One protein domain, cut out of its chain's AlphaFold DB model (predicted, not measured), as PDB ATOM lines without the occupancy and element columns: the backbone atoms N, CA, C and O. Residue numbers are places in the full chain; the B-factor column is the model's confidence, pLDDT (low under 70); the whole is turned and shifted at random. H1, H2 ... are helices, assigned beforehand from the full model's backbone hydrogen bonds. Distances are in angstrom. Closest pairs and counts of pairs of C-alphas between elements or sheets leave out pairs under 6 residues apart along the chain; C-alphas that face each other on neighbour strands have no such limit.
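What this domain is: This is residues 2 to 74 and 206 to 222 of the 222 residues of the protein "uncharacterized protein LOC113472696" of Diaphorina citri (UniProt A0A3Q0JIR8). There is little regular structure: one longer helix, H2, with the short H1 packed on it at a slant, amid long stretches without named elements. Residues 10 to 48 loop from H1 to H2 and fold back on themselves, residues 33 to 34 pairing antiparallel with 45 to 46. The printed part has 90 residues, 24 of them in two named helices, H1 then H2; the class is all helix, with no named strand. It is loose, radius of gyration of the C-alphas 15.4 A, and elongated, spanning 47 by 30 by 27 A.

How they stand to each other: H2, residues 49 to 64, and H1, residues 2 to 9, touch; their closest C-alphas, of Lys 57 and Cys 9, are 6.8 A apart. They run the same way at a steep tilt of 38 degrees. In both helices every O i to N i+4 pair is within hydrogen-bond range.

Where its parts are: H2 is 22.3 A long, from C-alpha 49 at (218.280, 184.562, 227.638) to C-alpha 64 at (218.007, 206.621, 224.354). H1, 10.9 A, begins with C-alpha 2 at (215.970, 188.825, 220.533).

The domain as a whole: The farthest C-alphas, of Asn 36 and Lys 222, are 48.7 A apart. The link from H1 to H2 is long, 39 residues. Residues 75 to 205 are not printed; C-alphas 74 and 206 are 24.1 A apart. pLDDT is under 70 in residues 67 to 74 and 206 to 222.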
ATOM      1  N   LEU A   2     215.262 187.557 220.260       83.06
ATOM      2  CA  LEU A   2     215.970 188.825 220.533       83.06
ATOM      3  C   LEU A   2     215.570 190.004 219.628       83.06
ATOM      4  O   LEU A   2     215.371 191.103 220.123       83.06
ATOM      5  N   SER A   3     215.394 189.783 218.320       83.56
ATOM      6  CA  SER A   3     214.987 190.837 217.374       83.56
ATOM      7  C   SER A   3     213.620 191.457 217.685       83.56
ATOM      8  O   SER A   3     213.429 192.660 217.514       83.56
ATOM      9  N   LYS A   4     212.673 190.642 218.165       85.62
ATOM     10  CA  LYS A   4     211.343 191.102 218.575       85.62
ATOM     11  C   LYS A   4     211.467 191.982 219.814       85.62
ATOM     12  O   LYS A   4     210.995 193.113 219.804       85.62
ATOM     13  N   GLU A   5     212.178 191.483 220.814       86.12
ATOM     14  CA  GLU A   5     212.453 192.184 222.063       86.12
ATOM     15  C   GLU A   5     213.132 193.538 221.828       86.12
ATOM     16  O   GLU A   5     212.710 194.552 222.377       86.12
ATOM     17  N   PHE A   6     214.117 193.570 220.927       85.44
ATOM     18  CA  PHE A   6     214.764 194.797 220.469       85.44
ATOM     19  C   PHE A   6     213.742 195.778 219.898       85.44
ATOM     20  O   PHE A   6     213.647 196.908 220.363       85.44
ATOM     21  N   SER A   7     212.931 195.347 218.928       85.19
ATOM     22  CA  SER A   7     211.930 196.220 218.303       85.19
ATOM     23  C   SER A   7     210.907 196.773 219.301       85.19
ATOM     24  O   SER A   7     210.438 197.897 219.140       85.19
ATOM     25  N   GLU A   8     210.592 196.017 220.356       87.69
ATOM     26  CA  GLU A   8     209.673 196.449 221.407       87.69
ATOM     27  C   GLU A   8     210.252 197.579 222.263       87.69
ATOM     28  O   GLU A   8     209.514 198.504 222.595       87.69
ATOM     29  N   CYS A   9     211.565 197.584 222.518       86.50
ATOM     30  CA  CYS A   9     212.248 198.657 223.255       86.50
ATOM     31  C   CYS A   9     212.184 200.014 222.534       86.50
ATOM     32  O   CYS A   9     212.232 201.069 223.163       86.50
ATOM     33  N   PHE A  10     212.063 199.988 221.207       87.06
ATOM     34  CA  PHE A  10     212.017 201.186 220.370       87.06
ATOM     35  C   PHE A  10     210.600 201.610 219.978       87.06
ATOM     36  O   PHE A  10     210.451 202.613 219.283       87.06
ATOM     37  N   ARG A  11     209.547 200.902 220.411       83.81
ATOM     38  CA  ARG A  11     208.162 201.208 219.998       83.81
ATOM     39  C   ARG A  11     207.705 202.621 220.345       83.81
ATOM     40  O   ARG A  11     206.910 203.184 219.604       83.81
ATOM     41  N   SER A  12     208.167 203.179 221.461       82.69
ATOM     42  CA  SER A  12     207.870 204.565 221.854       82.69
ATOM     43  C   SER A  12     208.659 205.599 221.054       82.69
ATOM     44  O   SER A  12     208.227 206.742 220.957       82.69
ATOM     45  N   LEU A  13     209.803 205.208 220.490       83.94
ATOM     46  CA  LEU A  13     210.727 206.104 219.796       83.94
ATOM     47  C   LEU A  13     210.513 206.107 218.275       83.94
ATOM     48  O   LEU A  13     210.739 207.115 217.607       83.94
ATOM     49  N   ILE A  14     210.097 204.969 217.718       85.88
ATOM     50  CA  ILE A  14     210.001 204.731 216.279       85.88
ATOM     51  C   ILE A  14     208.522 204.653 215.865       85.88
ATOM     52  O   ILE A  14     207.744 203.953 216.514       85.88
ATOM     53  N   PRO A  15     208.114 205.326 214.768       85.62
ATOM     54  CA  PRO A  15     206.752 205.244 214.249       85.62
ATOM     55  C   PRO A  15     206.286 203.808 213.991       85.62
ATOM     56  O   PRO A  15     207.079 202.932 213.635       85.62
ATOM     57  N   SER A  16     204.974 203.584 214.080       80.81
ATOM     58  CA  SER A  16     204.372 202.300 213.720       80.81
ATOM     59  C   SER A  16     204.767 201.881 212.294       80.81
ATOM     60  O   SER A  16     204.862 202.707 211.387       80.81
ATOM     61  N   ASN A  17     205.028 200.582 212.106       82.75
ATOM     62  CA  ASN A  17     205.523 199.960 210.864       82.75
ATOM     63  C   ASN A  17     206.965 200.303 210.453       82.75
ATOM     64  O   ASN A  17     207.381 199.948 209.350       82.75
ATOM     65  N   LYS A  18     207.747 200.958 211.315       87.00
ATOM     66  CA  LYS A  18     209.192 201.114 211.122       87.00
ATOM     67  C   LYS A  18     209.966 200.234 212.099       87.00
ATOM     68  O   LYS A  18     209.476 199.890 213.171       87.00
ATOM     69  N   TYR A  19     211.188 199.884 211.711       84.69
ATOM     70  CA  TYR A  19     212.103 199.078 212.512       84.69
ATOM     71  C   TYR A  19     213.424 199.822 212.706       84.69
ATOM     72  O   TYR A  19     213.862 200.515 211.783       84.69
ATOM     73  N   PRO A  20     214.067 199.691 213.879       85.88
ATOM     74  CA  PRO A  20     215.399 200.236 214.083       85.88
ATOM     75  C   PRO A  20     216.389 199.527 213.157       85.88
ATOM     76  O   PRO A  20     216.401 198.298 213.062       85.88
ATOM     77  N   VAL A  21     217.251 200.305 212.510       87.44
ATOM     78  CA  VAL A  21     218.453 199.766 211.873       87.44
ATOM     79  C   VAL A  21     219.522 199.697 212.951       87.44
ATOM     80  O   VAL A  21     219.872 200.718 213.534       87.44
ATOM     81  N   CYS A  22     220.015 198.497 213.245       83.81
ATOM     82  CA  CYS A  22     221.059 198.310 214.242       83.81
ATOM     83  C   CYS A  22     222.048 197.226 213.814       83.81
ATOM     84  O   CYS A  22     221.690 196.237 213.173       83.81
ATOM     85  N   LEU A  23     223.305 197.438 214.192       89.69
ATOM     86  CA  LEU A  23     224.353 196.431 214.195       89.69
ATOM     87  C   LEU A  23     224.693 196.186 215.655       89.69
ATOM     88  O   LEU A  23     225.080 197.115 216.357       89.69
ATOM     89  N   VAL A  24     224.495 194.952 216.109       87.19
ATOM     90  CA  VAL A  24     224.674 194.583 217.511       87.19
ATOM     91  C   VAL A  24     225.656 193.425 217.569       87.19
ATOM     92  O   VAL A  24     225.397 192.362 217.004       87.19
ATOM     93  N   SER A  25     226.779 193.640 218.251       90.69
ATOM     94  CA  SER A  25     227.675 192.564 218.662       90.69
ATOM     95  C   SER A  25     227.318 192.162 220.086       90.69
ATOM     96  O   SER A  25     227.177 193.022 220.951       90.69
ATOM     97  N   ILE A  26     227.132 190.864 220.318       90.44
ATOM     98  CA  ILE A  26     226.861 190.320 221.647       90.44
ATOM     99  C   ILE A  26     227.994 189.364 221.982       90.44
ATOM    100  O   ILE A  26     228.111 188.289 221.393       90.44
ATOM    101  N   GLU A  27     228.823 189.770 222.935       91.44
ATOM    102  CA  GLU A  27     229.887 188.931 223.468       91.44
ATOM    103  C   GLU A  27     229.360 188.147 224.665       91.44
ATOM    104  O   GLU A  27     228.945 188.711 225.676       91.44
ATOM    105  N   VAL A  28     229.356 186.827 224.528       90.88
ATOM    106  CA  VAL A  28     228.912 185.883 225.554       90.88
ATOM    107  C   VAL A  28     229.944 184.770 225.679       90.88
ATOM    108  O   VAL A  28     230.548 184.369 224.676       90.88
ATOM    109  N   PRO A  29     230.184 184.257 226.894       92.12
ATOM    110  CA  PRO A  29     231.169 183.209 227.089       92.12
ATOM    111  C   PRO A  29     230.711 181.917 226.400       92.12
ATOM    112  O   PRO A  29     229.522 181.603 226.338       92.12
ATOM    113  N   SER A  30     231.659 181.132 225.877       91.31
ATOM    114  CA  SER A  30     231.345 179.947 225.060       91.31
ATOM    115  C   SER A  30     230.572 178.856 225.809       91.31
ATOM    116  O   SER A  30     229.965 178.000 225.182       91.31
ATOM    117  N   ASN A  31     230.581 178.871 227.144       92.75
ATOM    118  CA  ASN A  31     229.795 177.961 227.980       92.75
ATOM    119  C   ASN A  31     228.304 178.344 228.069       92.75
ATOM    120  O   ASN A  31     227.492 177.500 228.451       92.75
ATOM    121  N   ALA A  32     227.947 179.586 227.739       90.81
ATOM    122  CA  ALA A  32     226.584 180.110 227.792       90.81
ATOM    123  C   ALA A  32     225.840 179.994 226.449       90.81
ATOM    124  O   ALA A  32     224.639 180.268 226.393       90.81
ATOM    125  N   VAL A  33     226.530 179.562 225.385       94.12
ATOM    126  CA  VAL A  33     225.990 179.443 224.026       94.12
ATOM    127  C   VAL A  33     226.133 178.020 223.512       94.12
ATOM    128  O   VAL A  33     227.230 177.469 223.479       94.12
ATOM    129  N   ASP A  34     225.034 177.453 223.032       93.69
ATOM    130  CA  ASP A  34     225.041 176.249 222.214       93.69
ATOM    131  C   ASP A  34     224.844 176.619 220.738       93.69
ATOM    132  O   ASP A  34     223.811 177.157 220.326       93.69
ATOM    133  N   VAL A  35     225.882 176.351 219.946       94.31
ATOM    134  CA  VAL A  35     225.915 176.573 218.494       94.31
ATOM    135  C   VAL A  35     225.680 175.284 217.703       94.31
ATOM    136  O   VAL A  35     225.600 175.324 216.477       94.31
ATOM    137  N   ASN A  36     225.580 174.133 218.373       93.62
ATOM    138  CA  ASN A  36     225.483 172.815 217.750       93.62
ATOM    139  C   ASN A  36     224.024 172.391 217.511       93.62
ATOM    140  O   ASN A  36     223.646 171.244 217.738       93.62
ATOM    141  N   LEU A  37     223.190 173.335 217.075       92.88
ATOM    142  CA  LEU A  37     221.766 173.094 216.836       92.88
ATOM    143  C   LEU A  37     221.482 172.736 215.381       92.88
ATOM    144  O   LEU A  37     220.732 171.808 215.096       92.88
ATOM    145  N   GLU A  38     222.071 173.494 214.457       93.75
ATOM    146  CA  GLU A  38     221.821 173.368 213.026       93.75
ATOM    147  C   GLU A  38     223.146 173.428 212.255       93.75
ATOM    148  O   GLU A  38     224.028 174.223 212.595       93.75
ATOM    149  N   PRO A  39     223.303 172.641 211.175       93.00
ATOM    150  CA  PRO A  39     224.551 172.591 210.409       93.00
ATOM    151  C   PRO A  39     224.899 173.929 209.739       93.00
ATOM    152  O   PRO A  39     226.071 174.244 209.538       93.00
ATOM    153  N   ASN A  40     223.885 174.735 209.414       94.38
ATOM    154  CA  ASN A  40     224.025 176.053 208.794       94.38
ATOM    155  C   ASN A  40     224.353 177.174 209.801       94.38
ATOM    156  O   ASN A  40     224.586 178.304 209.379       94.38
ATOM    157  N   LYS A  41     224.367 176.880 211.111       92.12
ATOM    158  CA  LYS A  41     224.636 177.835 212.198       92.12
ATOM    159  C   LYS A  41     223.704 179.057 212.198       92.12
ATOM    160  O   LYS A  41     224.092 180.123 212.669       92.12
ATOM    161  N   THR A  42     222.477 178.926 211.680       92.31
ATOM    162  CA  THR A  42     221.510 180.043 211.650       92.31
ATOM    163  C   THR A  42     220.800 180.274 212.975       92.31
ATOM    164  O   THR A  42     220.184 181.321 213.175       92.31
ATOM    165  N   LYS A  43     220.881 179.306 213.888       91.56
ATOM    166  CA  LYS A  43     220.287 179.378 215.218       91.56
ATOM    167  C   LYS A  43     221.327 179.054 216.271       91.56
ATOM    168  O   LYS A  43     222.165 178.174 216.090       91.56
ATOM    169  N   VAL A  44     221.218 179.767 217.380       92.94
ATOM    170  CA  VAL A  44     222.009 179.566 218.590       92.94
ATOM    171  C   VAL A  44     221.055 179.522 219.774       92.94
ATOM    172  O   VAL A  44     220.038 180.222 219.776       92.94
ATOM    173  N   LEU A  45     221.362 178.692 220.765       92.50
ATOM    174  CA  LEU A  45     220.612 178.609 222.012       92.50
ATOM    175  C   LEU A  45     221.471 179.230 223.101       92.50
ATOM    176  O   LEU A  45     222.611 178.829 223.317       92.50
ATOM    177  N   LEU A  46     220.916 180.224 223.777       93.12
ATOM    178  CA  LEU A  46     221.555 180.868 224.914       93.12
ATOM    179  C   LEU A  46     220.943 180.284 226.184       93.12
ATOM    180  O   LEU A  46     219.733 180.063 226.231       93.12
ATOM    181  N   ARG A  47     221.766 180.007 227.197       90.25
ATOM    182  CA  ARG A  47     221.281 179.423 228.458       90.25
ATOM    183  C   ARG A  47     220.455 180.412 229.276       90.25
ATOM    184  O   ARG A  47     219.384 180.059 229.750       90.25
ATOM    185  N   GLU A  48     220.933 181.643 229.396       88.75
ATOM    186  CA  GLU A  48     220.354 182.678 230.263       88.75
ATOM    187  C   GLU A  48     219.853 183.849 229.407       88.75
ATOM    188  O   GLU A  48     220.382 184.959 229.420       88.75
ATOM    189  N   VAL A  49     218.839 183.572 228.579       90.50
ATOM    190  CA  VAL A  49     218.280 184.562 227.638       90.50
ATOM    191  C   VAL A  49     217.682 185.760 228.375       90.50
ATOM    192  O   VAL A  49     217.830 186.889 227.912       90.50
ATOM    193  N   ASP A  50     217.014 185.523 229.503       91.00
ATOM    194  CA  ASP A  50     216.279 186.561 230.228       91.00
ATOM    195  C   ASP A  50     217.219 187.626 230.807       91.00
ATOM    196  O   ASP A  50     216.956 188.823 230.668       91.00
ATOM    197  N   GLU A  51     218.359 187.210 231.364       90.12
ATOM    198  CA  GLU A  51     219.388 188.124 231.875       90.12
ATOM    199  C   GLU A  51     220.008 188.960 230.752       90.12
ATOM    200  O   GLU A  51     220.178 190.174 230.886       90.12
ATOM    201  N   LEU A  52     220.283 188.334 229.603       89.88
ATOM    202  CA  LEU A  52     220.799 189.037 228.431       89.88
ATOM    203  C   LEU A  52     219.793 190.071 227.909       89.88
ATOM    204  O   LEU A  52     220.166 191.205 227.609       89.88
ATOM    205  N   VAL A  53     218.516 189.699 227.811       90.94
ATOM    206  CA  VAL A  53     217.439 190.601 227.383       90.94
ATOM    207  C   VAL A  53     217.306 191.777 228.346       90.94
ATOM    208  O   VAL A  53     217.186 192.912 227.888       90.94
ATOM    209  N   ALA A  54     217.353 191.534 229.658       90.88
ATOM    210  CA  ALA A  54     217.307 192.586 230.669       90.88
ATOM    211  C   ALA A  54     218.513 193.534 230.556       90.88
ATOM    212  O   ALA A  54     218.341 194.752 230.572       90.88
ATOM    213  N   CYS A  55     219.714 192.989 230.352       89.94
ATOM    214  CA  CYS A  55     220.937 193.765 230.163       89.94
ATOM    215  C   CYS A  55     220.861 194.662 228.916       89.94
ATOM    216  O   CYS A  55     221.132 195.860 228.986       89.94
ATOM    217  N   ILE A  56     220.427 194.101 227.786       89.88
ATOM    218  CA  ILE A  56     220.232 194.840 226.533       89.88
ATOM    219  C   ILE A  56     219.185 195.945 226.712       89.88
ATOM    220  O   ILE A  56     219.430 197.080 226.307       89.88
ATOM    221  N   LYS A  57     218.041 195.632 227.338       89.94
ATOM    222  CA  LYS A  57     216.980 196.605 227.642       89.94
ATOM    223  C   LYS A  57     217.525 197.766 228.466       89.94
ATOM    224  O   LYS A  57     217.329 198.908 228.070       89.94
ATOM    225  N   GLY A  58     218.265 197.474 229.536       89.25
ATOM    226  CA  GLY A  58     218.921 198.488 230.363       89.25
ATOM    227  C   GLY A  58     219.822 199.406 229.540       89.25
ATOM    228  O   GLY A  58     219.636 200.613 229.557       89.25
ATOM    229  N   LYS A  59     220.710 198.847 228.708       88.50
ATOM    230  CA  LYS A  59     221.615 199.653 227.866       88.50
ATOM    231  C   LYS A  59     220.901 200.512 226.828       88.50
ATOM    232  O   LYS A  59     221.339 201.626 226.558       88.50
ATOM    233  N   ILE A  60     219.818 200.014 226.237       88.12
ATOM    234  CA  ILE A  60     218.992 200.800 225.312       88.12
ATOM    235  C   ILE A  60     218.280 201.929 226.066       88.12
ATOM    236  O   ILE A  60     218.248 203.054 225.569       88.12
ATOM    237  N   CYS A  61     217.746 201.647 227.256       87.75
ATOM    238  CA  CYS A  61     217.124 202.651 228.116       87.75
ATOM    239  C   CYS A  61     218.115 203.760 228.494       87.75
ATOM    240  O   CYS A  61     217.841 204.929 228.229       87.75
ATOM    241  N   ASP A  62     219.293 203.386 228.993       87.94
ATOM    242  CA  ASP A  62     220.356 204.317 229.384       87.94
ATOM    243  C   ASP A  62     220.796 205.215 228.214       87.94
ATOM    244  O   ASP A  62     221.080 206.394 228.398       87.94
ATOM    245  N   TYR A  63     220.867 204.672 226.994       86.81
ATOM    246  CA  TYR A  63     221.350 205.426 225.835       86.81
ATOM    247  C   TYR A  63     220.291 206.360 225.237       86.81
ATOM    248  O   TYR A  63     220.594 207.500 224.888       86.81
ATOM    249  N   TYR A  64     219.049 205.888 225.085       85.25
ATOM    250  CA  TYR A  64     218.007 206.621 224.354       85.25
ATOM    251  C   TYR A  64     217.040 207.406 225.242       85.25
ATOM    252  O   TYR A  64     216.439 208.365 224.755       85.25
ATOM    253  N   TYR A  65     216.852 207.003 226.501       83.25
ATOM    254  CA  TYR A  65     215.830 207.571 227.384       83.25
ATOM    255  C   TYR A  65     216.432 208.362 228.551       83.25
ATOM    256  O   TYR A  65     215.880 209.407 228.881       83.25
ATOM    257  N   ASP A  66     217.587 207.944 229.086       79.50
ATOM    258  CA  ASP A  66     218.278 208.626 230.192       79.50
ATOM    259  C   ASP A  66     219.754 208.954 229.871       79.50
ATOM    260  O   ASP A  66     220.673 208.430 230.505       79.50
ATOM    261  N   PRO A  67     220.032 209.896 228.945       67.25
ATOM    262  CA  PRO A  67     221.404 210.268 228.568       67.25
ATOM    263  C   PRO A  67     222.178 211.032 229.668       67.25
ATOM    264  O   PRO A  67     223.222 211.621 229.399       67.25
ATOM    265  N   GLY A  68     221.650 211.094 230.894       61.16
ATOM    266  CA  GLY A  68     222.032 212.056 231.927       61.16
ATOM    267  C   GLY A  68     223.306 211.763 232.719       61.16
ATOM    268  O   GLY A  68     223.783 212.681 233.371       61.16
ATOM    269  N   ASP A  69     223.870 210.550 232.680       54.88
ATOM    270  CA  ASP A  69     225.054 210.213 233.503       54.88
ATOM    271  C   ASP A  69     225.903 209.037 232.972       54.88
ATOM    272  O   ASP A  69     226.820 208.554 233.646       54.88
ATOM    273  N   SER A  70     225.646 208.542 231.757       52.84
ATOM    274  CA  SER A  70     226.464 207.465 231.197       52.84
ATOM    275  C   SER A  70     227.740 208.046 230.583       52.84
ATOM    276  O   SER A  70     227.773 208.567 229.473       52.84
ATOM    277  N   ASN A  71     228.818 207.953 231.361       45.50
ATOM    278  CA  ASN A  71     230.211 208.215 231.001       45.50
ATOM    279  C   ASN A  71     230.682 207.221 229.909       45.50
ATOM    280  O   ASN A  71     231.552 206.379 230.125       45.50
ATOM    281  N   LEU A  72     230.033 207.241 228.744       51.94
ATOM    282  CA  LEU A  72     230.472 206.543 227.547       51.94
ATOM    283  C   LEU A  72     231.558 207.410 226.921       51.94
ATOM    284  O   LEU A  72     231.292 208.259 226.071       51.94
ATOM    285  N   ASP A  73     232.788 207.226 227.398       43.50
ATOM    286  CA  ASP A  73     233.962 207.817 226.770       43.50
ATOM    287  C   ASP A  73     233.910 207.535 225.257       43.50
ATOM    288  O   ASP A  73     233.810 206.368 224.854       43.50
ATOM    289  N   PRO A  74     233.986 208.562 224.390       43.72
ATOM    290  CA  PRO A  74     234.064 208.340 222.959       43.72
ATOM    291  C   PRO A  74     235.315 207.508 222.682       43.72
ATOM    292  O   PRO A  74     236.440 207.934 222.962       43.72
ATOM    293  N   SER A 206     224.993 191.595 237.436       42.72
ATOM    294  CA  SER A 206     224.844 190.574 236.401       42.72
ATOM    295  C   SER A 206     226.200 189.933 236.097       42.72
ATOM    296  O   SER A 206     227.236 190.593 236.030       42.72
ATOM    297  N   SER A 207     226.193 188.618 235.887       41.50
ATOM    298  CA  SER A 207     227.379 187.782 235.643       41.50
ATOM    299  C   SER A 207     228.004 187.969 234.246       41.50
ATOM    300  O   SER A 207     228.918 187.237 233.857       41.50
ATOM    301  N   TYR A 208     227.543 188.971 233.492       44.06
ATOM    302  CA  TYR A 208     227.845 189.165 232.081       44.06
ATOM    303  C   TYR A 208     228.516 190.514 231.826       44.06
ATOM    304  O   TYR A 208     227.902 191.571 231.965       44.06
ATOM    305  N   ASN A 209     229.755 190.475 231.332       42.91
ATOM    306  CA  ASN A 209     230.372 191.623 230.669       42.91
ATOM    307  C   ASN A 209     229.791 191.755 229.253       42.91
ATOM    308  O   ASN A 209     230.436 191.410 228.267       42.91
ATOM    309  N   THR A 210     228.550 192.225 229.146       42.47
ATOM    310  CA  THR A 210     227.921 192.495 227.850       42.47
ATOM    311  C   THR A 210     228.415 193.845 227.335       42.47
ATOM    312  O   THR A 210     227.953 194.901 227.774       42.47
ATOM    313  N   LYS A 211     229.349 193.834 226.382       44.47
ATOM    314  CA  LYS A 211     229.727 195.037 225.636       44.47
ATOM    315  C   LYS A 211     228.764 195.215 224.462       44.47
ATOM    316  O   LYS A 211     228.911 194.563 223.435       44.47
ATOM    317  N   VAL A 212     227.757 196.071 224.628       44.62
ATOM    318  CA  VAL A 212     226.858 196.469 223.533       44.62
ATOM    319  C   VAL A 212     227.433 197.732 222.898       44.62
ATOM    320  O   VAL A 212     227.355 198.809 223.480       44.62
ATOM    321  N   GLU A 213     228.041 197.596 221.722       46.72
ATOM    322  CA  GLU A 213     228.470 198.742 220.915       46.72
ATOM    323  C   GLU A 213     227.330 199.158 219.980       46.72
ATOM    324  O   GLU A 213     226.841 198.344 219.195       46.72
ATOM    325  N   MET A 214     226.897 200.418 220.074       52.03
ATOM    326  CA  MET A 214     225.953 201.026 219.134       52.03
ATOM    327  C   MET A 214     226.712 202.006 218.239       52.03
ATOM    328  O   MET A 214     227.488 202.825 218.725       52.03
ATOM    329  N   PHE A 215     226.517 201.893 216.927       45.50
ATOM    330  CA  PHE A 215     227.167 202.754 215.944       45.50
ATOM    331  C   PHE A 215     226.183 203.817 215.459       45.50
ATOM    332  O   PHE A 215     225.157 203.481 214.865       45.50
ATOM    333  N   ASP A 216     226.516 205.090 215.664       40.97
ATOM    334  CA  ASP A 216     225.778 206.197 215.062       40.97
ATOM    335  C   ASP A 216     226.100 206.289 213.563       40.97
ATOM    336  O   ASP A 216     227.261 206.301 213.139       40.97
ATOM    337  N   GLY A 217     225.058 206.347 212.734       38.66
ATOM    338  CA  GLY A 217     225.195 206.552 211.296       38.66
ATOM    339  C   GLY A 217     225.773 207.936 210.986       38.66
ATOM    340  O   GLY A 217     225.233 208.957 211.406       38.66
ATOM    341  N   ILE A 218     226.872 207.973 210.230       34.59
ATOM    342  CA  ILE A 218     227.563 209.200 209.813       34.59
ATOM    343  C   ILE A 218     226.631 210.052 208.933       34.59
ATOM    344  O   ILE A 218     226.287 209.661 207.817       34.59
ATOM    345  N   SER A 219     226.269 211.243 209.413       34.47
ATOM    346  CA  SER A 219     225.650 212.300 208.607       34.47
ATOM    347  C   SER A 219     226.724 212.972 207.747       34.47
ATOM    348  O   SER A 219     227.651 213.592 208.270       34.47
ATOM    349  N   VAL A 220     226.637 212.826 206.423       31.12
ATOM    350  CA  VAL A 220     227.530 213.513 205.481       31.12
ATOM    351  C   VAL A 220     226.896 214.843 205.093       31.12
ATOM    352  O   VAL A 220     225.867 214.880 204.424       31.12
ATOM    353  N   SER A 221     227.529 215.943 205.498       34.69
ATOM    354  CA  SER A 221     227.189 217.292 205.045       34.69
ATOM    355  C   SER A 221     227.668 217.505 203.609       34.69
ATOM    356  O   SER A 221     228.869 217.392 203.356       34.69
ATOM    357  N   LYS A 222     226.763 217.872 202.699       32.81
ATOM    358  CA  LYS A 222     227.058 218.701 201.523       32.81
ATOM    359  C   LYS A 222     225.868 219.587 201.201       32.81
ATOM    360  O   LYS A 222     224.738 219.057 201.219       32.81
TER     361      LYS A 222